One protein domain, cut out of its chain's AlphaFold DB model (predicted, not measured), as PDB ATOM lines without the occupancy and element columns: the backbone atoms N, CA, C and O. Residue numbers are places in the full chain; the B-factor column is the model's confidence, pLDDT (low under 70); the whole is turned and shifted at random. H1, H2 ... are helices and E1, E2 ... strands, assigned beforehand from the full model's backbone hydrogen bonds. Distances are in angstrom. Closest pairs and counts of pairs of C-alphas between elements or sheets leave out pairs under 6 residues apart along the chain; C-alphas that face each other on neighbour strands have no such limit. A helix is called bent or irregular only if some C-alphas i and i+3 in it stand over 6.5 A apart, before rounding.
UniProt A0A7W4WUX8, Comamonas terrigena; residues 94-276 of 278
ATOM      1  N   SER A  94      12.232 -10.468  49.484       79.38
ATOM      2  CA  SER A  94      13.487 -11.164  49.811       79.38
ATOM      3  C   SER A  94      13.291 -12.619  50.247       79.38
ATOM      4  O   SER A  94      14.253 -13.377  50.247       79.38
ATOM      5  N   ALA A  95      12.072 -12.999  50.632       85.62
ATOM      6  CA  ALA A  95      11.720 -14.366  50.998       85.62
ATOM      7  C   ALA A  95      11.138 -15.168  49.819       85.62
ATOM      8  O   ALA A  95      10.894 -16.363  49.972       85.62
ATOM      9  N   ILE A  96      10.913 -14.537  48.656       87.38
ATOM     10  CA  ILE A  96      10.504 -15.245  47.440       87.38
ATOM     11  C   ILE A  96      11.749 -15.926  46.857       87.38
ATOM     12  O   ILE A  96      12.719 -15.236  46.526       87.38
ATOM     13  N   PRO A  97      11.755 -17.261  46.717       85.38
ATOM     14  CA  PRO A  97      12.903 -17.975  46.177       85.38
ATOM     15  C   PRO A  97      13.117 -17.586  44.703       85.38
ATOM     16  O   PRO A  97      12.154 -17.559  43.935       85.38
ATOM     17  N   PRO A  98      14.350 -17.311  44.251       81.94
ATOM     18  CA  PRO A  98      14.612 -17.142  42.824       81.94
ATOM     19  C   PRO A  98      14.409 -18.477  42.090       81.94
ATOM     20  O   PRO A  98      14.607 -19.539  42.675       81.94
ATOM     21  N   GLU A  99      14.028 -18.465  40.809       80.81
ATOM     22  CA  GLU A  99      14.115 -19.706  40.011       80.81
ATOM     23  C   GLU A  99      15.587 -20.086  39.813       80.81
ATOM     24  O   GLU A  99      16.444 -19.233  39.558       80.81
ATOM     25  N   ARG A 100      15.855 -21.385  39.935       78.75
ATOM     26  CA  ARG A 100      17.179 -21.975  39.759       78.75
ATOM     27  C   ARG A 100      17.661 -21.837  38.302       78.75
ATOM     28  O   ARG A 100      16.848 -21.944  37.384       78.75
ATOM     29  N   PRO A 101      18.974 -21.644  38.070       67.00
ATOM     30  CA  PRO A 101      19.541 -21.573  36.722       67.00
ATOM     31  C   PRO A 101      19.250 -22.826  35.873       67.00
ATOM     32  O   PRO A 101      19.119 -23.924  36.412       67.00
ATOM     33  N   ASP A 102      19.200 -22.655  34.547       60.59
ATOM     34  CA  ASP A 102      19.110 -23.741  33.552       60.59
ATOM     35  C   ASP A 102      20.534 -24.144  33.096       60.59
ATOM     36  O   ASP A 102      21.342 -23.245  32.844       60.59
ATOM     37  N   PRO A 103      20.876 -25.444  32.966       59.69
ATOM     38  CA  PRO A 103      20.067 -26.618  33.296       59.69
ATOM     39  C   PRO A 103      19.804 -26.753  34.802       59.69
ATOM     40  O   PRO A 103      20.691 -26.436  35.600       59.69
ATOM     41  N   PRO A 104      18.621 -27.254  35.212       57.75
ATOM     42  CA  PRO A 104      18.334 -27.492  36.619       57.75
ATOM     43  C   PRO A 104      19.409 -28.405  37.211       57.75
ATOM     44  O   PRO A 104      19.740 -29.448  36.644       57.75
ATOM     45  N   VAL A 105      19.964 -28.005  38.359       56.28
ATOM     46  CA  VAL A 105      21.010 -28.777  39.040       56.28
ATOM     47  C   VAL A 105      20.493 -30.209  39.272       56.28
ATOM     48  O   VAL A 105      19.440 -30.334  39.907       56.28
ATOM     49  N   PRO A 106      21.218 -31.273  38.850       53.38
ATOM     50  CA  PRO A 106      20.736 -32.667  38.748       53.38
ATOM     51  C   PRO A 106      20.194 -33.345  40.021       53.38
ATOM     52  O   PRO A 106      19.886 -34.536  40.002       53.38
ATOM     53  N   GLY A 107      20.115 -32.630  41.144       51.34
ATOM     54  CA  GLY A 107      19.877 -33.166  42.486       51.34
ATOM     55  C   GLY A 107      18.649 -34.070  42.632       51.34
ATOM     56  O   GLY A 107      18.671 -34.997  43.437       51.34
ATOM     57  N   SER A 108      17.622 -33.886  41.809       52.59
ATOM     58  CA  SER A 108      16.295 -34.422  42.112       52.59
ATOM     59  C   SER A 108      15.978 -35.788  41.501       52.59
ATOM     60  O   SER A 108      15.383 -36.616  42.179       52.59
ATOM     61  N   ALA A 109      16.417 -36.057  40.265       54.94
ATOM     62  CA  ALA A 109      16.132 -37.309  39.544       54.94
ATOM     63  C   ALA A 109      17.351 -38.254  39.442       54.94
ATOM     64  O   ALA A 109      17.283 -39.298  38.801       54.94
ATOM     65  N   GLY A 110      18.480 -37.898  40.068       59.28
ATOM     66  CA  GLY A 110      19.708 -38.701  39.987       59.28
ATOM     67  C   GLY A 110      20.930 -38.162  40.735       59.28
ATOM     68  O   GLY A 110      21.987 -38.785  40.688       59.28
ATOM     69  N   GLY A 111      20.826 -37.019  41.422       68.75
ATOM     70  CA  GLY A 111      21.949 -36.444  42.161       68.75
ATOM     71  C   GLY A 111      22.234 -37.113  43.509       68.75
ATOM     72  O   GLY A 111      21.386 -37.804  44.088       68.75
ATOM     73  N   GLN A 112      23.445 -36.868  44.021       79.94
ATOM     74  CA  GLN A 112      23.885 -37.294  45.350       79.94
ATOM     75  C   GLN A 112      23.010 -36.660  46.435       79.94
ATOM     76  O   GLN A 112      22.843 -35.439  46.489       79.94
ATOM     77  N   GLY A 113      22.467 -37.496  47.312       85.81
ATOM     78  CA  GLY A 113      21.584 -37.061  48.383       85.81
ATOM     79  C   GLY A 113      21.155 -38.205  49.288       85.81
ATOM     80  O   GLY A 113      21.349 -39.376  48.950       85.81
ATOM     81  N   LEU A 114      20.588 -37.853  50.441       90.19
ATOM     82  CA  LEU A 114      20.137 -38.773  51.483       90.19
ATOM     83  C   LEU A 114      18.876 -38.229  52.197       90.19
ATOM     84  O   LEU A 114      18.707 -37.013  52.306       90.19
ATOM     85  N   PRO A 115      17.999 -39.102  52.723       91.81
ATOM     86  CA  PRO A 115      17.951 -40.536  52.440       91.81
ATOM     87  C   PRO A 115      17.481 -40.808  50.997       91.81
ATOM     88  O   PRO A 115      16.928 -39.935  50.335       91.81
ATOM     89  N   ASN A 116      17.702 -42.029  50.502       89.62
ATOM     90  CA  ASN A 116      17.258 -42.475  49.168       89.62
ATOM     91  C   ASN A 116      16.066 -43.432  49.238       89.62
ATOM     92  O   ASN A 116      15.890 -44.301  48.386       89.62
ATOM     93  N   THR A 117      15.258 -43.282  50.283       90.62
ATOM     94  CA  THR A 117      14.019 -44.029  50.468       90.62
ATOM     95  C   THR A 117      13.035 -43.699  49.351       90.62
ATOM     96  O   THR A 117      12.921 -42.550  48.923       90.62
ATOM     97  N   ARG A 118      12.347 -44.733  48.869       89.31
ATOM     98  CA  ARG A 118      11.323 -44.660  47.825       89.31
ATOM     99  C   ARG A 118      10.016 -45.229  48.377       89.31
ATOM    100  O   ARG A 118      10.068 -46.113  49.234       89.31
ATOM    101  N   PRO A 119       8.858 -44.747  47.915       86.50
ATOM    102  CA  PRO A 119       7.576 -45.251  48.382       86.50
ATOM    103  C   PRO A 119       7.314 -46.649  47.829       86.50
ATOM    104  O   PRO A 119       7.613 -46.937  46.670       86.50
ATOM    105  N   LEU A 120       6.696 -47.494  48.652       83.00
ATOM    106  CA  LEU A 120       6.180 -48.793  48.219       83.00
ATOM    107  C   LEU A 120       4.806 -48.653  47.547       83.00
ATOM    108  O   LEU A 120       4.503 -49.368  46.597       83.00
ATOM    109  N   ALA A 121       3.985 -47.714  48.026       87.06
ATOM    110  CA  ALA A 121       2.651 -47.467  47.494       87.06
ATOM    111  C   ALA A 121       2.695 -46.697  46.156       87.06
ATOM    112  O   ALA A 121       3.586 -45.856  45.940       87.06
ATOM    113  N   PRO A 122       1.732 -46.930  45.246       88.31
ATOM    114  CA  PRO A 122       1.559 -46.085  44.068       88.31
ATOM    115  C   PRO A 122       1.146 -44.661  44.468       88.31
ATOM    116  O   PRO A 122       0.739 -44.411  45.599       88.31
ATOM    117  N   LEU A 123       1.267 -43.716  43.535       87.69
ATOM    118  CA  LEU A 123       0.694 -42.382  43.725       87.69
ATOM    119  C   LEU A 123      -0.841 -42.458  43.775       87.69
ATOM    120  O   LEU A 123      -1.410 -43.226  42.986       87.69
ATOM    121  N   PRO A 124      -1.504 -41.598  44.572       89.94
ATOM    122  CA  PRO A 124      -2.957 -41.429  44.547       89.94
ATOM    123  C   PRO A 124      -3.472 -41.150  43.131       89.94
ATOM    124  O   PRO A 124      -2.762 -40.489  42.359       89.94
ATOM    125  N   PRO A 125      -4.669 -41.633  42.748       90.88
ATOM    126  CA  PRO A 125      -5.185 -41.502  41.386       90.88
ATOM    127  C   PRO A 125      -5.195 -40.035  40.908       90.88
ATOM    128  O   PRO A 125      -5.448 -39.133  41.719       90.88
ATOM    129  N   PRO A 126      -4.904 -39.772  39.613       92.25
ATOM    130  CA  PRO A 126      -4.883 -38.413  39.077       92.25
ATOM    131  C   PRO A 126      -6.220 -37.703  39.286       92.25
ATOM    132  O   PRO A 126      -7.280 -38.289  39.072       92.25
ATOM    133  N   ARG A 127      -6.175 -36.428  39.678       93.44
ATOM    134  CA  ARG A 127      -7.390 -35.628  39.881       93.44
ATOM    135  C   ARG A 127      -7.958 -35.168  38.538       93.44
ATOM    136  O   ARG A 127      -7.176 -34.686  37.717       93.44
ATOM    137  N   PRO A 128      -9.273 -35.277  38.299       93.75
ATOM    138  CA  PRO A 128      -9.867 -34.765  37.073       93.75
ATOM    139  C   PRO A 128      -9.761 -33.238  37.041       93.75
ATOM    140  O   PRO A 128     -10.059 -32.569  38.033       93.75
ATOM    141  N   VAL A 129      -9.334 -32.695  35.906       92.56
ATOM    142  CA  VAL A 129      -9.367 -31.260  35.617       92.56
ATOM    143  C   VAL A 129      -9.883 -31.045  34.202       92.56
ATOM    144  O   VAL A 129      -9.556 -31.791  33.278       92.56
ATOM    145  N   THR A 130     -10.710 -30.027  34.046       91.56
ATOM    146  CA  THR A 130     -11.248 -29.590  32.762       91.56
ATOM    147  C   THR A 130     -10.159 -28.919  31.924       91.56
ATOM    148  O   THR A 130      -9.118 -28.495  32.436       91.56
ATOM    149  N   SER A 131     -10.365 -28.859  30.610       85.69
ATOM    150  CA  SER A 131      -9.363 -28.316  29.676       85.69
ATOM    151  C   SER A 131      -9.078 -26.815  29.874       85.69
ATOM    152  O   SER A 131      -7.980 -26.356  29.567       85.69
ATOM    153  N   ASP A 132     -10.014 -26.071  30.468       86.88
ATOM    154  CA  ASP A 132      -9.877 -24.662  30.877       86.88
ATOM    155  C   ASP A 132      -8.883 -24.444  32.036       86.88
ATOM    156  O   ASP A 132      -8.459 -23.314  32.287       86.88
ATOM    157  N   ALA A 133      -8.470 -25.514  32.723       85.25
ATOM    158  CA  ALA A 133      -7.386 -25.463  33.700       85.25
ATOM    159  C   ALA A 133      -6.014 -25.238  33.040       85.25
ATOM    160  O   ALA A 133      -5.055 -24.882  33.729       85.25
ATOM    161  N   LEU A 134      -5.901 -25.455  31.726       89.12
ATOM    162  CA  LEU A 134      -4.712 -25.132  30.946       89.12
ATOM    163  C   LEU A 134      -4.863 -23.764  30.284       89.12
ATOM    164  O   LEU A 134      -5.921 -23.402  29.774       89.12
ATOM    165  N   LEU A 135      -3.772 -23.005  30.256       90.50
ATOM    166  CA  LEU A 135      -3.752 -21.700  29.605       90.50
ATOM    167  C   LEU A 135      -3.422 -21.859  28.123       90.50
ATOM    168  O   LEU A 135      -2.547 -22.638  27.738       90.50
ATOM    169  N   THR A 136      -4.102 -21.079  27.287       89.94
ATOM    170  CA  THR A 136      -3.795 -20.996  25.858       89.94
ATOM    171  C   THR A 136      -2.400 -20.423  25.651       89.94
ATOM    172  O   THR A 136      -2.007 -19.485  26.343       89.94
ATOM    173  N   GLN A 137      -1.667 -20.947  24.669       87.00
ATOM    174  CA  GLN A 137      -0.370 -20.390  24.289       87.00
ATOM    175  C   GLN A 137      -0.517 -18.992  23.663       87.00
ATOM    176  O   GLN A 137      -1.575 -18.632  23.151       87.00
ATOM    177  N   GLY A 138       0.562 -18.206  23.690       87.06
ATOM    178  CA  GLY A 138       0.600 -16.859  23.106       87.06
ATOM    179  C   GLY A 138      -0.016 -15.736  23.951       87.06
ATOM    180  O   GLY A 138      -0.049 -14.598  23.489       87.06
ATOM    181  N   LEU A 139      -0.476 -16.006  25.180       90.81
ATOM    182  CA  LEU A 139      -0.886 -14.946  26.110       90.81
ATOM    183  C   LEU A 139       0.305 -14.076  26.553       90.81
ATOM    184  O   LEU A 139       1.468 -14.467  26.440       90.81
ATOM    185  N   ALA A 140       0.004 -12.899  27.103       93.06
ATOM    186  CA  ALA A 140       1.010 -12.058  27.744       93.06
ATOM    187  C   ALA A 140       1.614 -12.769  28.981       93.06
ATOM    188  O   ALA A 140       0.867 -13.426  29.716       93.06
ATOM    189  N   PRO A 141       2.929 -12.633  29.255       92.00
ATOM    190  CA  PRO A 141       3.588 -13.199  30.438       92.00
ATOM    191  C   PRO A 141       2.833 -12.964  31.752       92.00
ATOM    192  O   PRO A 141       2.679 -13.875  32.566       92.00
ATOM    193  N   GLU A 142       2.307 -11.755  31.923       94.38
ATOM    194  CA  GLU A 142       1.535 -11.308  33.076       94.38
ATOM    195  C   GLU A 142       0.302 -12.178  33.314       94.38
ATOM    196  O   GLU A 142       0.006 -12.513  34.459       94.38
ATOM    197  N   ALA A 143      -0.393 -12.589  32.248       94.69
ATOM    198  CA  ALA A 143      -1.597 -13.405  32.347       94.69
ATOM    199  C   ALA A 143      -1.278 -14.800  32.904       94.69
ATOM    200  O   ALA A 143      -1.985 -15.293  33.786       94.69
ATOM    201  N   TYR A 144      -0.176 -15.409  32.455       93.25
ATOM    202  CA  TYR A 144       0.269 -16.701  32.979       93.25
ATOM    203  C   TYR A 144       0.668 -16.614  34.454       93.25
ATOM    204  O   TYR A 144       0.274 -17.452  35.268       93.25
ATOM    205  N   VAL A 145       1.420 -15.574  34.817       94.00
ATOM    206  CA  VAL A 145       1.856 -15.358  36.201       94.00
ATOM    207  C   VAL A 145       0.664 -15.055  37.107       94.00
ATOM    208  O   VAL A 145       0.573 -15.593  38.207       94.00
ATOM    209  N   GLN A 146      -0.298 -14.260  36.646       95.62
ATOM    210  CA  GLN A 146      -1.517 -13.977  37.396       95.62
ATOM    211  C   GLN A 146      -2.343 -15.246  37.637       95.62
ATOM    212  O   GLN A 146      -2.850 -15.440  38.742       95.62
ATOM    213  N   ALA A 147      -2.439 -16.135  36.646       94.38
ATOM    214  CA  ALA A 147      -3.129 -17.413  36.787       94.38
ATOM    215  C   ALA A 147      -2.451 -18.353  37.805       94.38
ATOM    216  O   ALA A 147      -3.147 -19.070  38.521       94.38
ATOM    217  N   PHE A 148      -1.119 -18.309  37.929       94.06
ATOM    218  CA  PHE A 148      -0.383 -19.006  38.992       94.06
ATOM    219  C   PHE A 148      -0.642 -18.398  40.379       94.06
ATOM    220  O   PHE A 148      -0.887 -19.116  41.345       94.06
ATOM    221  N   LEU A 149      -0.572 -17.067  40.494       95.62
ATOM    222  CA  LEU A 149      -0.593 -16.362  41.781       95.62
ATOM    223  C   LEU A 149      -1.989 -16.259  42.401       95.62
ATOM    224  O   LEU A 149      -2.122 -16.375  43.621       95.62
ATOM    225  N   LYS A 150      -3.027 -16.081  41.579       95.75
ATOM    226  CA  LYS A 150      -4.416 -15.905  42.029       95.75
ATOM    227  C   LYS A 150      -4.894 -16.997  42.999       95.75
ATOM    228  O   LYS A 150      -5.375 -16.630  44.072       95.75
ATOM    229  N   PRO A 151      -4.777 -18.308  42.701       94.62
ATOM    230  CA  PRO A 151      -5.203 -19.350  43.641       94.62
ATOM    231  C   PRO A 151      -4.356 -19.381  44.923       94.62
ATOM    232  O   PRO A 151      -4.830 -19.840  45.956       94.62
ATOM    233  N   LEU A 152      -3.126 -18.861  44.876       94.81
ATOM    234  CA  LEU A 152      -2.209 -18.774  46.014       94.81
ATOM    235  C   LEU A 152      -2.436 -17.518  46.879       94.81
ATOM    236  O   LEU A 152      -1.717 -17.304  47.853       94.81
ATOM    237  N   GLY A 153      -3.417 -16.677  46.529       94.25
ATOM    238  CA  GLY A 153      -3.728 -15.434  47.238       94.25
ATOM    239  C   GLY A 153      -2.750 -14.286  46.968       94.25
ATOM    240  O   GLY A 153      -2.760 -13.308  47.710       94.25
ATOM    241  N   ALA A 154      -1.910 -14.397  45.935       94.50
ATOM    242  CA  ALA A 154      -0.972 -13.358  45.510       94.50
ATOM    243  C   ALA A 154      -1.463 -12.630  44.244       94.50
ATOM    244  O   ALA A 154      -2.276 -13.148  43.476       94.50
ATOM    245  N   THR A 155      -0.924 -11.436  43.998       94.44
ATOM    246  CA  THR A 155      -1.119 -10.658  42.763       94.44
ATOM    247  C   THR A 155       0.231 -10.263  42.153       94.44
ATOM    248  O   THR A 155       1.289 -10.545  42.716       94.44
ATOM    249  N   LEU A 156       0.219  -9.593  40.996       91.25
ATOM    250  CA  LEU A 156       1.440  -9.059  40.376       91.25
ATOM    251  C   LEU A 156       2.072  -7.924  41.208       91.25
ATOM    252  O   LEU A 156       3.235  -7.565  41.012       91.25
ATOM    253  N   GLU A 157       1.320  -7.350  42.138       88.19
ATOM    254  CA  GLU A 157       1.729  -6.255  43.012       88.19
ATOM    255  C   GLU A 157       2.015  -6.736  44.431       88.19
ATOM    256  O   GLU A 157       2.858  -6.144  45.106       88.19
ATOM    257  N   GLN A 158       1.320  -7.784  44.886       88.69
ATOM    258  CA  GLN A 158       1.345  -8.209  46.276       88.69
ATOM    259  C   GLN A 158       1.682  -9.703  46.411       88.69
ATOM    260  O   GLN A 158       0.870 -10.554  46.040       88.69
ATOM    261  N   PRO A 159       2.858 -10.049  46.967       92.62
ATOM    262  CA  PRO A 159       3.185 -11.433  47.281       92.62
ATOM    263  C   PRO A 159       2.357 -11.950  48.462       92.62
ATOM    264  O   PRO A 159       1.909 -11.179  49.316       92.62
ATOM    265  N   ALA A 160       2.216 -13.271  48.547       93.06
ATOM    266  CA  ALA A 160       1.454 -13.945  49.591       93.06
ATOM    267  C   ALA A 160       2.279 -15.014  50.307       93.06
ATOM    268  O   ALA A 160       3.251 -15.546  49.771       93.06
ATOM    269  N   ILE A 161       1.866 -15.329  51.536       94.25
ATOM    270  CA  ILE A 161       2.373 -16.477  52.286       94.25
ATOM    271  C   ILE A 161       1.389 -17.626  52.082       94.25
ATOM    272  O   ILE A 161       0.269 -17.581  52.589       94.25
ATOM    273  N   VAL A 162       1.827 -18.658  51.377       93.44
ATOM    274  CA  VAL A 162       1.093 -19.906  51.175       93.44
ATOM    275  C   VAL A 162       1.479 -20.870  52.285       93.44
ATOM    276  O   VAL A 162       2.656 -20.996  52.624       93.44
ATOM    277  N   ARG A 163       0.487 -21.546  52.862       94.56
ATOM    278  CA  ARG A 163       0.717 -22.675  53.765       94.56
ATOM    279  C   ARG A 163       0.538 -23.959  52.981       94.56
ATOM    280  O   ARG A 163      -0.481 -24.105  52.311       94.56
ATOM    281  N   ASP A 164       1.512 -24.852  53.065       93.25
ATOM    282  CA  ASP A 164       1.390 -26.168  52.453       93.25
ATOM    283  C   ASP A 164       0.553 -27.136  53.309       93.25
ATOM    284  O   ASP A 164       0.100 -26.801  54.408       93.25
ATOM    285  N   ALA A 165       0.376 -28.362  52.809       94.31
ATOM    286  CA  ALA A 165      -0.444 -29.390  53.448       94.31
ATOM    287  C   ALA A 165       0.059 -29.862  54.831       94.31
ATOM    288  O   ALA A 165      -0.697 -30.505  55.554       94.31
ATOM    289  N   VAL A 166       1.299 -29.542  55.228       94.00
ATOM    290  CA  VAL A 166       1.829 -29.828  56.579       94.00
ATOM    291  C   VAL A 166       2.062 -28.559  57.408       94.00
ATOM    292  O   VAL A 166       2.587 -28.631  58.518       94.00
ATOM    293  N   GLY A 167       1.648 -27.394  56.900       92.06
ATOM    294  CA  GLY A 167       1.706 -26.107  57.592       92.06
ATOM    295  C   GLY A 167       2.983 -25.288  57.371       92.06
ATOM    296  O   GLY A 167       3.099 -24.213  57.978       92.06
ATOM    297  N   GLU A 168       3.898 -25.739  56.510       91.38
ATOM    298  CA  GLU A 168       5.107 -25.001  56.127       91.38
ATOM    299  C   GLU A 168       4.729 -23.744  55.337       91.38
ATOM    300  O   GLU A 168       3.744 -23.732  54.597       91.38
ATOM    301  N   ARG A 169       5.486 -22.653  55.506       92.50
ATOM    302  CA  ARG A 169       5.166 -21.351  54.903       92.50
ATOM    303  C   ARG A 169       6.092 -21.055  53.732       92.50
ATOM    304  O   ARG A 169       7.288 -20.871  53.922       92.50
ATOM    305  N   LEU A 170       5.515 -20.905  52.546       91.44
ATOM    306  CA  LEU A 170       6.199 -20.460  51.336       91.44
ATOM    307  C   LEU A 170       5.766 -19.035  50.997       91.44
ATOM    308  O   LEU A 170       4.578 -18.723  51.033       91.44
ATOM    309  N   VAL A 171       6.708 -18.178  50.612       92.75
ATOM    310  CA  VAL A 171       6.368 -16.880  50.022       92.75
ATOM    311  C   VAL A 171       6.348 -17.009  48.504       92.75
ATOM    312  O   VAL A 171       7.325 -17.449  47.901       92.75
ATOM    313  N   VAL A 172       5.237 -16.615  47.889       93.06
ATOM    314  CA  VAL A 172       5.055 -16.627  46.434       93.06
ATOM    315  C   VAL A 172       4.759 -15.224  45.926       93.06
ATOM    316  O   VAL A 172       4.051 -14.446  46.566       93.06
ATOM    317  N   GLY A 173       5.293 -14.907  44.756       92.94
ATOM    318  CA  GLY A 173       5.074 -13.640  44.068       92.94
ATOM    319  C   GLY A 173       5.581 -13.718  42.635       92.94
ATOM    320  O   GLY A 173       6.129 -14.743  42.214       92.94
ATOM    321  N   LYS A 174       5.391 -12.643  41.867       91.69
ATOM    322  CA  LYS A 174       5.781 -12.603  40.449       91.69
ATOM    323  C   LYS A 174       7.279 -12.811  40.229       91.69
ATOM    324  O   LYS A 174       7.678 -13.262  39.161       91.69
ATOM    325  N   GLU A 175       8.092 -12.527  41.242       89.00
ATOM    326  CA  GLU A 175       9.546 -12.648  41.228       89.00
ATOM    327  C   GLU A 175      10.010 -14.087  40.971       89.00
ATOM    328  O   GLU A 175      11.096 -14.286  40.427       89.00
ATOM    329  N   LEU A 176       9.156 -15.085  41.244       88.69
ATOM    330  CA  LEU A 176       9.375 -16.472  40.818       88.69
ATOM    331  C   LEU A 176       9.651 -16.558  39.305       88.69
ATOM    332  O   LEU A 176      10.492 -17.347  38.875       88.69
ATOM    333  N   PHE A 177       8.990 -15.704  38.519       88.31
ATOM    334  CA  PHE A 177       8.986 -15.676  37.055       88.31
ATOM    335  C   PHE A 177       9.705 -14.458  36.463       88.31
ATOM    336  O   PHE A 177       9.549 -14.177  35.272       88.31
ATOM    337  N   GLN A 178      10.507 -13.754  37.267       86.44
ATOM    338  CA  GLN A 178      11.326 -12.634  36.804       86.44
ATOM    339  C   GLN A 178      12.827 -12.898  36.971       86.44
ATOM    340  O   GLN A 178      13.265 -13.694  37.811       86.44
ATOM    341  N   THR A 179      13.643 -12.258  36.138       80.50
ATOM    342  CA  THR A 179      15.091 -12.147  36.353       80.50
ATOM    343  C   THR A 179      15.384 -11.151  37.480       80.50
ATOM    344  O   THR A 179      14.494 -10.443  37.955       80.50
ATOM    345  N   ALA A 180      16.647 -11.051  37.908       71.25
ATOM    346  CA  ALA A 180      17.058 -10.014  38.858       71.25
ATOM    347  C   ALA A 180      16.816  -8.589  38.311       71.25
ATOM    348  O   ALA A 180      16.650  -7.653  39.089       71.25
ATOM    349  N   GLN A 181      16.769  -8.449  36.983       73.75
ATOM    350  CA  GLN A 181      16.498  -7.223  36.237       73.75
ATOM    351  C   GLN A 181      14.993  -6.974  36.022       73.75
ATOM    352  O   GLN A 181      14.620  -5.937  35.489       73.75
ATOM    353  N   GLY A 182      14.120  -7.896  36.451       81.25
ATOM    354  CA  GLY A 182      12.666  -7.763  36.325       81.25
ATOM    355  C   GLY A 182      12.082  -8.264  35.000       81.25
ATOM    356  O   GLY A 182      10.877  -8.148  34.791       81.25
ATOM    357  N   GLU A 183      12.895  -8.850  34.122       85.56
ATOM    358  CA  GLU A 183      12.429  -9.403  32.846       85.56
ATOM    359  C   GLU A 183      11.654 -10.703  33.061       85.56
ATOM    360  O   GLU A 183      12.045 -11.542  33.877       85.56
ATOM    361  N   TRP A 184      10.571 -10.902  32.311       87.75
ATOM    362  CA  TRP A 184       9.783 -12.129  32.375       87.75
ATOM    363  C   TRP A 184      10.534 -13.324  31.787       87.75
ATOM    364  O   TRP A 184      11.070 -13.259  30.685       87.75
ATOM    365  N   LYS A 185      10.500 -14.461  32.491       83.44
ATOM    366  CA  LYS A 185      11.107 -15.730  32.038       83.44
ATOM    367  C   LYS A 185      10.121 -16.895  31.938       83.44
ATOM    368  O   LYS A 185      10.533 -18.048  31.845       83.44
ATOM    369  N   VAL A 186       8.825 -16.591  31.974       80.31
ATOM    370  CA  VAL A 186       7.746 -17.580  32.088       80.31
ATOM    371  C   VAL A 186       7.519 -18.402  30.814       80.31
ATOM    372  O   VAL A 186       7.200 -19.580  30.909       80.31
ATOM    373  N   THR A 187       7.746 -17.835  29.627       76.50
ATOM    374  CA  THR A 187       7.379 -18.420  28.320       76.50
ATOM    375  C   THR A 187       8.383 -19.445  27.768       76.50
ATOM    376  O   THR A 187       8.565 -19.599  26.558       76.50
ATOM    377  N   LYS A 188       9.104 -20.157  28.641       66.94
ATOM    378  CA  LYS A 188      10.123 -21.124  28.212       66.94
ATOM    379  C   LYS A 188       9.488 -22.476  27.874       66.94
ATOM    380  O   LYS A 188       9.101 -23.236  28.762       66.94
ATOM    381  N   ARG A 189       9.525 -22.833  26.582       66.06
ATOM    382  CA  ARG A 189       9.217 -24.179  26.050       66.06
ATOM    383  C   ARG A 189       7.767 -24.646  26.291       66.06
ATOM    384  O   ARG A 189       7.546 -25.842  26.463       66.06
ATOM    385  N   GLY A 190       6.791 -23.733  26.321       75.00
ATOM    386  CA  GLY A 190       5.362 -24.066  26.428       75.00
ATOM    387  C   GLY A 190       4.901 -24.485  27.830       75.00
ATOM    388  O   GLY A 190       3.764 -24.925  27.997       75.00
ATOM    389  N   ARG A 191       5.770 -24.373  28.845       76.44
ATOM    390  CA  ARG A 191       5.465 -24.747  30.239       76.44
ATOM    391  C   ARG A 191       4.492 -23.778  30.904       76.44
ATOM    392  O   ARG A 191       3.794 -24.159  31.840       76.44
ATOM    393  N   GLU A 192       4.425 -22.550  30.403       85.44
ATOM    394  CA  GLU A 192       3.539 -21.487  30.868       85.44
ATOM    395  C   GLU A 192       2.058 -21.891  30.854       85.44
ATOM    396  O   GLU A 192       1.311 -21.507  31.755       85.44
ATOM    397  N   ALA A 193       1.658 -22.756  29.912       88.56
ATOM    398  CA  ALA A 193       0.305 -23.296  29.812       88.56
ATOM    399  C   ALA A 193      -0.132 -24.075  31.069       88.56
ATOM    400  O   ALA A 193      -1.320 -24.154  31.378       88.56
ATOM    401  N   PHE A 194       0.829 -24.628  31.815       88.25
ATOM    402  CA  PHE A 194       0.599 -25.535  32.942       88.25
ATOM    403  C   PHE A 194       0.752 -24.884  34.311       88.25
ATOM    404  O   PHE A 194       0.656 -25.565  35.335       88.25
ATOM    405  N   LEU A 195       1.004 -23.578  34.360       90.75
ATOM    406  CA  LEU A 195       1.177 -22.878  35.624       90.75
ATOM    407  C   LEU A 195      -0.002 -23.023  36.603       90.75
ATOM    408  O   LEU A 195       0.274 -23.180  37.796       90.75
ATOM    409  N   PRO A 196      -1.279 -23.073  36.175       93.06
ATOM    410  CA  PRO A 196      -2.374 -23.344  37.106       93.06
ATOM    411  C   PRO A 196      -2.251 -24.709  37.798       93.06
ATOM    412  O   PRO A 196      -2.480 -24.811  39.003       93.06
ATOM    413  N   LEU A 197      -1.815 -25.752  37.077       92.62
ATOM    414  CA  LEU A 197      -1.582 -27.079  37.660       92.62
ATOM    415  C   LEU A 197      -0.412 -27.067  38.649       92.62
ATOM    416  O   LEU A 197      -0.454 -27.740  39.678       92.62
ATOM    417  N   LEU A 198       0.620 -26.269  38.370       91.19
ATOM    418  CA  LEU A 198       1.753 -26.099  39.274       91.19
ATOM    419  C   LEU A 198       1.349 -25.382  40.575       91.19
ATOM    420  O   LEU A 198       1.777 -25.787  41.655       91.19
ATOM    421  N   ALA A 199       0.479 -24.371  40.496       93.19
ATOM    422  CA  ALA A 199      -0.104 -23.739  41.681       93.19
ATOM    423  C   ALA A 199      -0.969 -24.727  42.487       93.19
ATOM    424  O   ALA A 199      -0.902 -24.759  43.716       93.19
ATOM    425  N   GLN A 200      -1.728 -25.593  41.807       92.94
ATOM    426  CA  GLN A 200      -2.484 -26.668  42.456       92.94
ATOM    427  C   GLN A 200      -1.587 -27.705  43.139       92.94
ATOM    428  O   GLN A 200      -1.981 -28.237  44.174       92.94
ATOM    429  N   ALA A 201      -0.393 -27.983  42.608       92.94
ATOM    430  CA  ALA A 201       0.573 -28.863  43.262       92.94
ATOM    431  C   ALA A 201       1.089 -28.273  44.585       92.94
ATOM    432  O   ALA A 201       1.284 -29.017  45.538       92.94
ATOM    433  N   LEU A 202       1.259 -26.948  44.668       93.00
ATOM    434  CA  LEU A 202       1.633 -26.264  45.911       93.00
ATOM    435  C   LEU A 202       0.510 -26.266  46.958       93.00
ATOM    436  O   LEU A 202       0.780 -26.489  48.135       93.00
ATOM    437  N   LEU A 203      -0.734 -26.006  46.541       93.06
ATOM    438  CA  LEU A 203      -1.885 -25.925  47.454       93.06
ATOM    439  C   LEU A 203      -2.366 -27.296  47.917       93.06
ATOM    440  O   LEU A 203      -2.602 -27.517  49.099       93.06
ATOM    441  N   ASN A 204      -2.536 -28.200  46.958       93.88
ATOM    442  CA  ASN A 204      -3.157 -29.501  47.136       93.88
ATOM    443  C   ASN A 204      -2.251 -30.574  46.508       93.88
ATOM    444  O   ASN A 204      -2.616 -31.137  45.470       93.88
ATOM    445  N   PRO A 205      -1.052 -30.826  47.063       95.31
ATOM    446  CA  PRO A 205      -0.178 -31.883  46.567       95.31
ATOM    447  C   PRO A 205      -0.829 -33.261  46.745       95.31
ATOM    448  O   PRO A 205      -1.618 -33.476  47.663       95.31
ATOM    449  N   ASP A 206      -0.460 -34.214  45.893       95.50
ATOM    450  CA  ASP A 206      -0.668 -35.638  46.174       95.50
ATOM    451  C   ASP A 206       0.357 -36.130  47.190       95.50
ATOM    452  O   ASP A 206       0.017 -36.880  48.096       95.50
ATOM    453  N   GLU A 207       1.612 -35.701  47.064       95.31
ATOM    454  CA  GLU A 207       2.675 -36.050  47.999       95.31
ATOM    455  C   GLU A 207       3.644 -34.885  48.187       95.31
ATOM    456  O   GLU A 207       3.888 -34.107  47.258       95.31
ATOM    457  N   ILE A 208       4.237 -34.806  49.380       95.38
ATOM    458  CA  ILE A 208       5.376 -33.931  49.645       95.38
ATOM    459  C   ILE A 208       6.575 -34.779  50.059       95.38
ATOM    460  O   ILE A 208       6.494 -35.577  50.996       95.38
ATOM    461  N   TRP A 209       7.696 -34.570  49.375       94.06
ATOM    462  CA  TRP A 209       8.962 -35.255  49.638       94.06
ATOM    463  C   TRP A 209      10.041 -34.271  50.047       94.06
ATOM    464  O   TRP A 209      10.123 -33.170  49.505       94.06
ATOM    465  N   VAL A 210      10.893 -34.684  50.980       93.94
ATOM    466  CA  VAL A 210      12.053 -33.914  51.431       93.94
ATOM    467  C   VAL A 210      13.315 -34.758  51.318       93.94
ATOM    468  O   VAL A 210      13.341 -35.903  51.763       93.94
ATOM    469  N   ARG A 211      14.383 -34.199  50.750       92.31
ATOM    470  CA  ARG A 211      15.680 -34.877  50.615       92.31
ATOM    471  C   ARG A 211      16.827 -33.895  50.810       92.31
ATOM    472  O   ARG A 211      16.772 -32.778  50.305       92.31
ATOM    473  N   LEU A 212      17.868 -34.312  51.525       91.31
ATOM    474  CA  LEU A 212      19.127 -33.577  51.586       91.31
ATOM    475  C   LEU A 212      19.927 -33.880  50.319       91.31
ATOM    476  O   LEU A 212      20.174 -35.045  50.015       91.31
ATOM    477  N   GLU A 213      20.348 -32.853  49.594       87.75
ATOM    478  CA  GLU A 213      21.053 -32.976  48.318       87.75
ATOM    479  C   GLU A 213      22.342 -32.176  48.307       87.75
ATOM    480  O   GLU A 213      22.419 -31.083  48.865       87.75
ATOM    481  N   TRP A 214      23.368 -32.715  47.652       85.56
ATOM    482  CA  TRP A 214      24.633 -32.012  47.502       85.56
ATOM    483  C   TRP A 214      24.577 -31.024  46.335       85.56
ATOM    484  O   TRP A 214      24.420 -31.408  45.173       85.56
ATOM    485  N   LEU A 215      24.743 -29.737  46.638       80.38
ATOM    486  CA  LEU A 215      24.825 -28.669  45.653       80.38
ATOM    487  C   LEU A 215      26.292 -28.384  45.322       80.38
ATOM    488  O   LEU A 215      26.961 -27.605  45.999       80.38
ATOM    489  N   TYR A 216      26.780 -28.999  44.244       78.75
ATOM    490  CA  TYR A 216      28.182 -28.912  43.817       78.75
ATOM    491  C   TYR A 216      28.669 -27.486  43.547       78.75
ATOM    492  O   TYR A 216      29.816 -27.170  43.847       78.75
ATOM    493  N   THR A 217      27.816 -26.610  43.016       75.50
ATOM    494  CA  THR A 217      28.197 -25.219  42.726       75.50
ATOM    495  C   THR A 217      28.522 -24.418  43.985       75.50
ATOM    496  O   THR A 217      29.378 -23.545  43.939       75.50
ATOM    497  N   LEU A 218      27.870 -24.732  45.108       77.38
ATOM    498  CA  LEU A 218      28.072 -24.058  46.394       77.38
ATOM    499  C   LEU A 218      28.828 -24.919  47.418       77.38
ATOM    500  O   LEU A 218      29.010 -24.473  48.545       77.38
ATOM    501  N   GLN A 219      29.245 -26.137  47.044       83.19
ATOM    502  CA  GLN A 219      29.932 -27.105  47.914       83.19
ATOM    503  C   GLN A 219      29.235 -27.286  49.275       83.19
ATOM    504  O   GLN A 219      29.880 -27.360  50.320       83.19
ATOM    505  N   LYS A 220      27.898 -27.329  49.266       85.69
ATOM    506  CA  LYS A 220      27.088 -27.484  50.479       85.69
ATOM    507  C   LYS A 220      25.930 -28.441  50.262       85.69
ATOM    508  O   LYS A 220      25.420 -28.578  49.149       85.69
ATOM    509  N   ALA A 221      25.477 -29.053  51.347       87.25
ATOM    510  CA  ALA A 221      24.224 -29.784  51.354       87.25
ATOM    511  C   ALA A 221      23.045 -28.801  51.480       87.25
ATOM    512  O   ALA A 221      23.109 -27.852  52.262       87.25
ATOM    513  N   VAL A 222      21.984 -29.023  50.708       87.69
ATOM    514  CA  VAL A 222      20.736 -28.249  50.741       87.69
ATOM    515  C   VAL A 222      19.558 -29.186  50.950       87.69
ATOM    516  O   VAL A 222      19.524 -30.288  50.406       87.69
ATOM    517  N   VAL A 223      18.581 -28.760  51.745       90.38
ATOM    518  CA  VAL A 223      17.327 -29.501  51.892       90.38
ATOM    519  C   VAL A 223      16.412 -29.115  50.740       90.38
ATOM    520  O   VAL A 223      16.125 -27.937  50.537       90.38
ATOM    521  N   ARG A 224      15.954 -30.110  49.981       89.31
ATOM    522  CA  ARG A 224      15.006 -29.928  48.886       89.31
ATOM    523  C   ARG A 224      13.662 -30.514  49.232       89.31
ATOM    524  O   ARG A 224      13.571 -31.665  49.651       89.31
ATOM    525  N   ARG A 225      12.625 -29.719  49.010       92.56
ATOM    526  CA  ARG A 225      11.224 -30.069  49.192       92.56
ATOM    527  C   ARG A 225      10.538 -30.135  47.836       92.56
ATOM    528  O   ARG A 225      10.754 -29.263  46.998       92.56
ATOM    529  N   ARG A 226       9.722 -31.160  47.621       91.88
ATOM    530  CA  ARG A 226       9.035 -31.433  46.355       91.88
ATOM    531  C   ARG A 226       7.558 -31.597  46.597       91.88
ATOM    532  O   ARG A 226       7.176 -32.438  47.401       91.88
ATOM    533  N   TYR A 227       6.764 -30.855  45.853       94.19
ATOM    534  CA  TYR A 227       5.320 -30.978  45.814       94.19
ATOM    535  C   TYR A 227       4.954 -31.677  44.516       94.19
ATOM    536  O   TYR A 227       5.269 -31.167  43.442       94.19
ATOM    537  N   ILE A 228       4.346 -32.854  44.614       92.88
ATOM    538  CA  ILE A 228       3.993 -33.684  43.463       92.88
ATOM    539  C   ILE A 228       2.477 -33.745  43.371       92.88
ATOM    540  O   ILE A 228       1.824 -34.061  44.362       92.88
ATOM    541  N   ALA A 229       1.920 -33.485  42.190       93.75
ATOM    542  CA  ALA A 229       0.506 -33.695  41.909       93.75
ATOM    543  C   ALA A 229       0.280 -34.245  40.495       93.75
ATOM    544  O   ALA A 229       0.985 -33.877  39.551       93.75
ATOM    545  N   ARG A 230      -0.726 -35.108  40.348       92.38
ATOM    546  CA  ARG A 230      -1.175 -35.678  39.077       92.38
ATOM    547  C   ARG A 230      -2.576 -35.214  38.720       92.38
ATOM    548  O   ARG A 230      -3.477 -35.208  39.561       92.38
ATOM    549  N   PHE A 231      -2.767 -34.927  37.440       92.44
ATOM    550  CA  PHE A 231      -4.034 -34.454  36.901       92.44
ATOM    551  C   PHE A 231      -4.418 -35.235  35.646       92.44
ATOM    552  O   PHE A 231      -3.609 -35.376  34.732       92.44
ATOM    553  N   ALA A 232      -5.650 -35.732  35.596       93.25
ATOM    554  CA  ALA A 232      -6.271 -36.220  34.373       93.25
ATOM    555  C   ALA A 232      -6.932 -35.024  33.684       93.25
ATOM    556  O   ALA A 232      -7.983 -34.562  34.128       93.25
ATOM    557  N   VAL A 233      -6.273 -34.486  32.658       90.38
ATOM    558  CA  VAL A 233      -6.766 -33.318  31.921       90.38
ATOM    559  C   VAL A 233      -7.725 -33.782  30.832       90.38
ATOM    560  O   VAL A 233      -7.386 -34.656  30.037       90.38
ATOM    561  N   GLU A 234      -8.910 -33.184  30.778       90.50
ATOM    562  CA  GLU A 234      -9.880 -33.430  29.714       90.50
ATOM    563  C   GLU A 234      -9.250 -33.241  28.321       90.50
ATOM    564  O   GLU A 234      -8.611 -32.225  28.040       90.50
ATOM    565  N   GLY A 235      -9.415 -34.236  27.447       84.25
ATOM    566  CA  GLY A 235      -8.840 -34.230  26.098       84.25
ATOM    567  C   GLY A 235      -7.363 -34.636  26.014       84.25
ATOM    568  O   GLY A 235      -6.818 -34.665  24.914       84.25
ATOM    569  N   GLN A 236      -6.712 -34.973  27.132       83.56
ATOM    570  CA  GLN A 236      -5.367 -35.553  27.155       83.56
ATOM    571  C   GLN A 236      -5.444 -37.037  27.530       83.56
ATOM    572  O   GLN A 236      -6.022 -37.398  28.552       83.56
ATOM    573  N   GLU A 237      -4.828 -37.908  26.729       81.06
ATOM    574  CA  GLU A 237      -4.785 -39.354  27.019       81.06
ATOM    575  C   GLU A 237      -3.891 -39.682  28.221       81.06
ATOM    576  O   GLU A 237      -4.092 -40.671  28.926       81.06
ATOM    577  N   VAL A 238      -2.889 -38.835  28.458       82.75
ATOM    578  CA  VAL A 238      -1.853 -39.046  29.460       82.75
ATOM    579  C   VAL A 238      -2.026 -38.052  30.612       82.75
ATOM    580  O   VAL A 238      -2.085 -36.844  30.367       82.75
ATOM    581  N   PRO A 239      -2.018 -38.514  31.877       87.62
ATOM    582  CA  PRO A 239      -2.044 -37.622  33.026       87.62
ATOM    583  C   PRO A 239      -0.858 -36.647  33.049       87.62
ATOM    584  O   PRO A 239       0.302 -37.027  32.849       87.62
ATOM    585  N   ALA A 240      -1.145 -35.389  33.369       87.94
ATOM    586  CA  ALA A 240      -0.132 -34.380  33.631       87.94
ATOM    587  C   ALA A 240       0.468 -34.586  35.030       87.94
ATOM    588  O   ALA A 240      -0.256 -34.778  36.009       87.94
ATOM    589  N   LEU A 241       1.795 -34.517  35.124       87.69
ATOM    590  CA  LEU A 241       2.555 -34.513  36.368       87.69
ATOM    591  C   LEU A 241       3.097 -33.102  36.605       87.69
ATOM    592  O   LEU A 241       3.922 -32.613  35.831       87.69
ATOM    593  N   ALA A 242       2.663 -32.466  37.690       90.31
ATOM    594  CA  ALA A 242       3.199 -31.194  38.152       90.31
ATOM    595  C   ALA A 242       4.114 -31.431  39.358       90.31
ATOM    596  O   ALA A 242       3.696 -32.015  40.361       90.31
ATOM    597  N   VAL A 243       5.358 -30.967  39.255       89.44
ATOM    598  CA  VAL A 243       6.351 -31.012  40.330       89.44
ATOM    599  C   VAL A 243       6.858 -29.603  40.601       89.44
ATOM    600  O   VAL A 243       7.459 -28.971  39.731       89.44
ATOM    601  N   PHE A 244       6.641 -29.117  41.821       90.19
ATOM    602  CA  PHE A 244       7.264 -27.892  42.317       90.19
ATOM    603  C   PHE A 244       8.377 -28.261  43.291       90.19
ATOM    604  O   PHE A 244       8.135 -28.940  44.286       90.19
ATOM    605  N   GLU A 245       9.595 -27.810  43.025       88.69
ATOM    606  CA  GLU A 245      10.739 -28.016  43.906       88.69
ATOM    607  C   GLU A 245      11.172 -26.712  44.559       88.69
ATOM    608  O   GLU A 245      11.242 -25.677  43.899       88.69
ATOM    609  N   LEU A 246      11.536 -26.793  45.834       89.06
ATOM    610  CA  LEU A 246      12.000 -25.681  46.647       89.06
ATOM    611  C   LEU A 246      13.239 -26.089  47.448       89.06
ATOM    612  O   LEU A 246      13.263 -27.168  48.038       89.06
ATOM    613  N   GLY A 247      14.228 -25.207  47.518       86.56
ATOM    614  CA  GLY A 247      15.357 -25.299  48.437       86.56
ATOM    615  C   GLY A 247      15.966 -23.923  48.698       86.56
ATOM    616  O   GLY A 247      15.543 -22.919  48.123       86.56
ATOM    617  N   ASP A 248      16.997 -23.877  49.540       82.06
ATOM    618  CA  ASP A 248      17.738 -22.640  49.841       82.06
ATOM    619  C   ASP A 248      18.415 -22.024  48.604       82.06
ATOM    620  O   ASP A 248      18.814 -20.861  48.615       82.06
ATOM    621  N   ASP A 249      18.596 -22.814  47.543       78.88
ATOM    622  CA  ASP A 249      19.145 -22.401  46.252       78.88
ATOM    623  C   ASP A 249      18.086 -21.862  45.277       78.88
ATOM    624  O   ASP A 249      18.428 -21.484  44.157       78.88
ATOM    625  N   GLY A 250      16.819 -21.802  45.697       84.69
ATOM    626  CA  GLY A 250      15.708 -21.306  44.897       84.69
ATOM    627  C   GLY A 250      14.646 -22.366  44.617       84.69
ATOM    628  O   GLY A 250      14.564 -23.401  45.277       84.69
ATOM    629  N   TRP A 251      13.814 -22.114  43.611       86.19
ATOM    630  CA  TRP A 251      12.760 -23.034  43.184       86.19
ATOM    631  C   TRP A 251      12.991 -23.547  41.758       86.19
ATOM    632  O   TRP A 251      13.735 -22.950  40.980       86.19
ATOM    633  N   ALA A 252      12.378 -24.671  41.386       81.25
ATOM    634  CA  ALA A 252      12.129 -24.963  39.973       81.25
ATOM    635  C   ALA A 252      10.809 -25.708  39.785       81.25
ATOM    636  O   ALA A 252      10.406 -26.493  40.643       81.25
ATOM    637  N   GLY A 253      10.168 -25.475  38.645       71.81
ATOM    638  CA  GLY A 253       8.966 -26.179  38.224       71.81
ATOM    639  C   GLY A 253       9.279 -27.163  37.110       71.81
ATOM    640  O   GLY A 253       9.920 -26.813  36.115       71.81
ATOM    641  N   VAL A 254       8.790 -28.386  37.260       68.38
ATOM    642  CA  VAL A 254       8.787 -29.389  36.204       68.38
ATOM    643  C   VAL A 254       7.344 -29.809  35.992       68.38
ATOM    644  O   VAL A 254       6.752 -30.472  36.838       68.38
ATOM    645  N   THR A 255       6.777 -29.415  34.855       59.94
ATOM    646  CA  THR A 255       5.500 -29.957  34.391       59.94
ATOM    647  C   THR A 255       5.778 -30.850  33.194       59.94
ATOM    648  O   THR A 255       6.316 -30.387  32.187       59.94
ATOM    649  N   LEU A 256       5.465 -32.136  33.332       62.44
ATOM    650  CA  LEU A 256       5.664 -33.158  32.308       62.44
ATOM    651  C   LEU A 256       4.330 -33.851  32.037       62.44
ATOM    652  O   LEU A 256       3.609 -34.202  32.970       62.44
ATOM    653  N   PHE A 257       4.032 -34.120  30.771       55.59
ATOM    654  CA  PHE A 257       3.106 -35.196  30.433       55.59
ATOM    655  C   PHE A 257       3.884 -36.510  30.479       55.59
ATOM    656  O   PHE A 257       5.007 -36.574  29.972       55.59
ATOM    657  N   GLN A 258       3.328 -37.547  31.110       47.81
ATOM    658  CA  GLN A 258       3.978 -38.861  31.205       47.81
ATOM    659  C   GLN A 258       4.143 -39.515  29.813       47.81
ATOM    660  O   GLN A 258       3.329 -40.316  29.382       47.81
ATOM    661  N   GLY A 259       5.212 -39.177  29.095       41.09
ATOM    662  CA  GLY A 259       5.502 -39.708  27.754       41.09
ATOM    663  C   GLY A 259       6.832 -39.234  27.168       41.09
ATOM    664  O   GLY A 259       7.401 -39.888  26.300       41.09
ATOM    665  N   THR A 260       7.392 -38.142  27.691       41.22
ATOM    666  CA  THR A 260       8.736 -37.654  27.365       41.22
ATOM    667  C   THR A 260       9.610 -37.744  28.616       41.22
ATOM    668  O   THR A 260       9.600 -36.862  29.465       41.22
ATOM    669  N   SER A 261      10.312 -38.877  28.743       43.66
ATOM    670  CA  SER A 261      11.440 -39.127  29.660       43.66
ATOM    671  C   SER A 261      11.286 -38.582  31.092       43.66
ATOM    672  O   SER A 261      11.840 -37.537  31.433       43.66
ATOM    673  N   GLY A 262      10.566 -39.325  31.934       53.44
ATOM    674  CA  GLY A 262      10.616 -39.171  33.387       53.44
ATOM    675  C   GLY A 262       9.418 -39.819  34.067       53.44
ATOM    676  O   GLY A 262       8.278 -39.385  33.892       53.44
ATOM    677  N   SER A 263       9.643 -40.884  34.831       68.06
ATOM    678  CA  SER A 263       8.581 -41.512  35.618       68.06
ATOM    679  C   SER A 263       8.294 -40.680  36.871       68.06
ATOM    680  O   SER A 263       9.203 -40.121  37.480       68.06
ATOM    681  N   ALA A 264       7.039 -40.634  37.334       73.56
ATOM    682  CA  ALA A 264       6.715 -39.946  38.592       73.56
ATOM    683  C   ALA A 264       7.519 -40.496  39.794       73.56
ATOM    684  O   ALA A 264       7.700 -39.804  40.791       73.56
ATOM    685  N   GLN A 265       8.046 -41.720  39.679       80.56
ATOM    686  CA  GLN A 265       8.902 -42.356  40.679       80.56
ATOM    687  C   GLN A 265      10.283 -41.706  40.813       80.56
ATOM    688  O   GLN A 265      10.892 -41.798  41.876       80.56
ATOM    689  N   GLU A 266      10.788 -41.031  39.780       80.44
ATOM    690  CA  GLU A 266      12.065 -40.307  39.854       80.44
ATOM    691  C   GLU A 266      12.012 -39.161  40.862       80.44
ATOM    692  O   GLU A 266      13.011 -38.875  41.512       80.44
ATOM    693  N   TRP A 267      10.831 -38.575  41.055       83.69
ATOM    694  CA  TRP A 267      10.604 -37.452  41.963       83.69
ATOM    695  C   TRP A 267      10.263 -37.887  43.395       83.69
ATOM    696  O   TRP A 267      10.316 -37.073  44.318       83.69
ATOM    697  N   ARG A 268       9.944 -39.171  43.602       89.88
ATOM    698  CA  ARG A 268       9.543 -39.758  44.891       89.88
ATOM    699  C   ARG A 268      10.742 -40.400  45.593       89.88
ATOM    700  O   ARG A 268      10.825 -41.622  45.735       89.88
ATOM    701  N   VAL A 269      11.713 -39.568  45.968       89.69
ATOM    702  CA  VAL A 269      12.941 -39.987  46.664       89.69
ATOM    703  C   VAL A 269      13.191 -39.085  47.865       89.69
ATOM    704  O   VAL A 269      13.178 -37.860  47.738       89.69
ATOM    705  N   GLY A 270      13.466 -39.692  49.018       92.62
ATOM    706  CA  GLY A 270      13.706 -38.989  50.276       92.62
ATOM    707  C   GLY A 270      12.713 -39.391  51.355       92.62
ATOM    708  O   GLY A 270      12.191 -40.501  51.357       92.62
ATOM    709  N   VAL A 271      12.446 -38.489  52.287       94.38
ATOM    710  CA  VAL A 271      11.419 -38.661  53.314       94.38
ATOM    711  C   VAL A 271      10.091 -38.153  52.767       94.38
ATOM    712  O   VAL A 271       9.980 -36.978  52.410       94.38
ATOM    713  N   GLN A 272       9.078 -39.016  52.719       94.88
ATOM    714  CA  GLN A 272       7.704 -38.590  52.470       94.88
ATOM    715  C   GLN A 272       7.173 -37.918  53.736       94.88
ATOM    716  O   GLN A 272       7.050 -38.560  54.775       94.88
ATOM    717  N   VAL A 273       6.882 -36.623  53.655       95.38
ATOM    718  CA  VAL A 273       6.346 -35.851  54.790       95.38
ATOM    719  C   VAL A 273       4.840 -35.648  54.689       95.38
ATOM    720  O   VAL A 273       4.204 -35.256  55.661       95.38
ATOM    721  N   TYR A 274       4.269 -35.918  53.515       95.81
ATOM    722  CA  TYR A 274       2.838 -35.862  53.272       95.81
ATOM    723  C   TYR A 274       2.456 -36.798  52.129       95.81
ATOM    724  O   TYR A 274       3.168 -36.881  51.125       95.81
ATOM    725  N   ALA A 275       1.304 -37.440  52.276       94.56
ATOM    726  CA  ALA A 275       0.585 -38.117  51.213       94.56
ATOM    727  C   ALA A 275      -0.906 -37.813  51.384       94.56
ATOM    728  O   ALA A 275      -1.437 -37.902  52.494       94.56
ATOM    729  N   ARG A 276      -1.571 -37.449  50.290       93.25
ATOM    730  CA  ARG A 276      -3.020 -37.281  50.241       93.25
ATOM    731  C   ARG A 276      -3.676 -38.625  50.554       93.25
ATOM    732  O   ARG A 276      -3.332 -39.634  49.940       93.25
TER     733      ARG A 276
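AT A GLANCE: This is residues 94 to 276 of the 278 residues of a protein of Comamonas terrigena (UniProt A0A7W4WUX8). A twisted sheet, built mainly of the long antiparallel strands E4 to E7, has the helix H3 lying across one face; H1 is side by side with H3, farther from the sheet, and the small hairpin E2 and E3 sits near the end of H1. The short strands E1 and E8 add to the sheet's edges, and a long unnamed stretch, residues 94 to 126, runs round the outside. The 183 printed residues hold three named helices and eight named strands, in the order E1 H1 E2 E3 H2 H3 E4 E5 E6 E7 E8; the class is mixed, helices and strands, with under half of the residues in named elements. The whole is compact, with a radius of gyration of the C-alphas of 15.7 A and spans of 41 by 39 by 31 A.

HOW THE PARTS SIT: Residues 113 to 114 pair antiparallel with residues 212 to 213 of E4, residues 207 to 215. E1, residues 127 to 129, is the parallel neighbour of E5, residues 220 to 233, with N 129 and O 232 at 2.9 A. H1, residues 141 to 152, touches H3, residues 191 to 203, at a shallow tilt of 13 degrees, the same way; their closest C-alphas are those of Phe 148 and Pro 196, 5.1 A apart. E2, residues 160 to 163, and E3, residues 169 to 172, form an antiparallel hairpin, with N 162 and O 170 at 2.8 A. H2, residues 174 to 177, only just touches H1, with 3 pairs of C-alphas within 8 A, the closest those of Val 145 and Lys 174, 6.4 A apart; H1 touches H2 with residues 145 to 149 alone. E4, E5, E6, residues 240 to 247, and E7, residues 250 to 257, form a meander, each strand the antiparallel neighbour of the one before; N 211 and O 224, N 227 and O 244, and N 243 and O 254 are 2.9, 2.8 and 2.8 A apart. H3 is on this branched sheet at a height over the sheet of 6.9 A, over E6 and only just over E5, with 3 C-alphas, and runs across the strands, at 69 degrees to E6 on the local plane. E8, residues 271 to 275, is antiparallel to E4, on the other side of it from E5, with N 210 and O 271 at 2.9 A. Of the O i to N i+4 pairs, 6 of 8 in H1 and 6 of 9 in H3 are within hydrogen-bond range; H2 is too short for such a pair.

IN THESE COORDINATES: E1 begins at C-alpha 127 (-7.390, -35.628, 39.881). H1 is 17.5 A long and irregular, but only just: C-alphas 148 and 151 are 6.7 A apart. H3 is 18.8 A long and irregular, with C-alphas 193 and 196 7.8 A apart. E4, 23.5 A long, bends by 55 degrees at residue 212. E5 is 39.0 A long, from C-alpha 220 (27.088, -27.484, 50.479); E6 is 23.3 A and E7 23.7 A. E8 ends at C-alpha 275 (0.585, -38.117, 51.213).

THE WHOLE: The two C-alphas farthest apart, those of Gln 219 and Gly 235, are 45.1 A apart. The printed part has no cut; the links E1 to H1, H2 to H3 and E7 to E8 are long. The mean pLDDT of the printed part is 84.8, and residues 101 to 111, 188 to 189 and 254 to 263 are under 70.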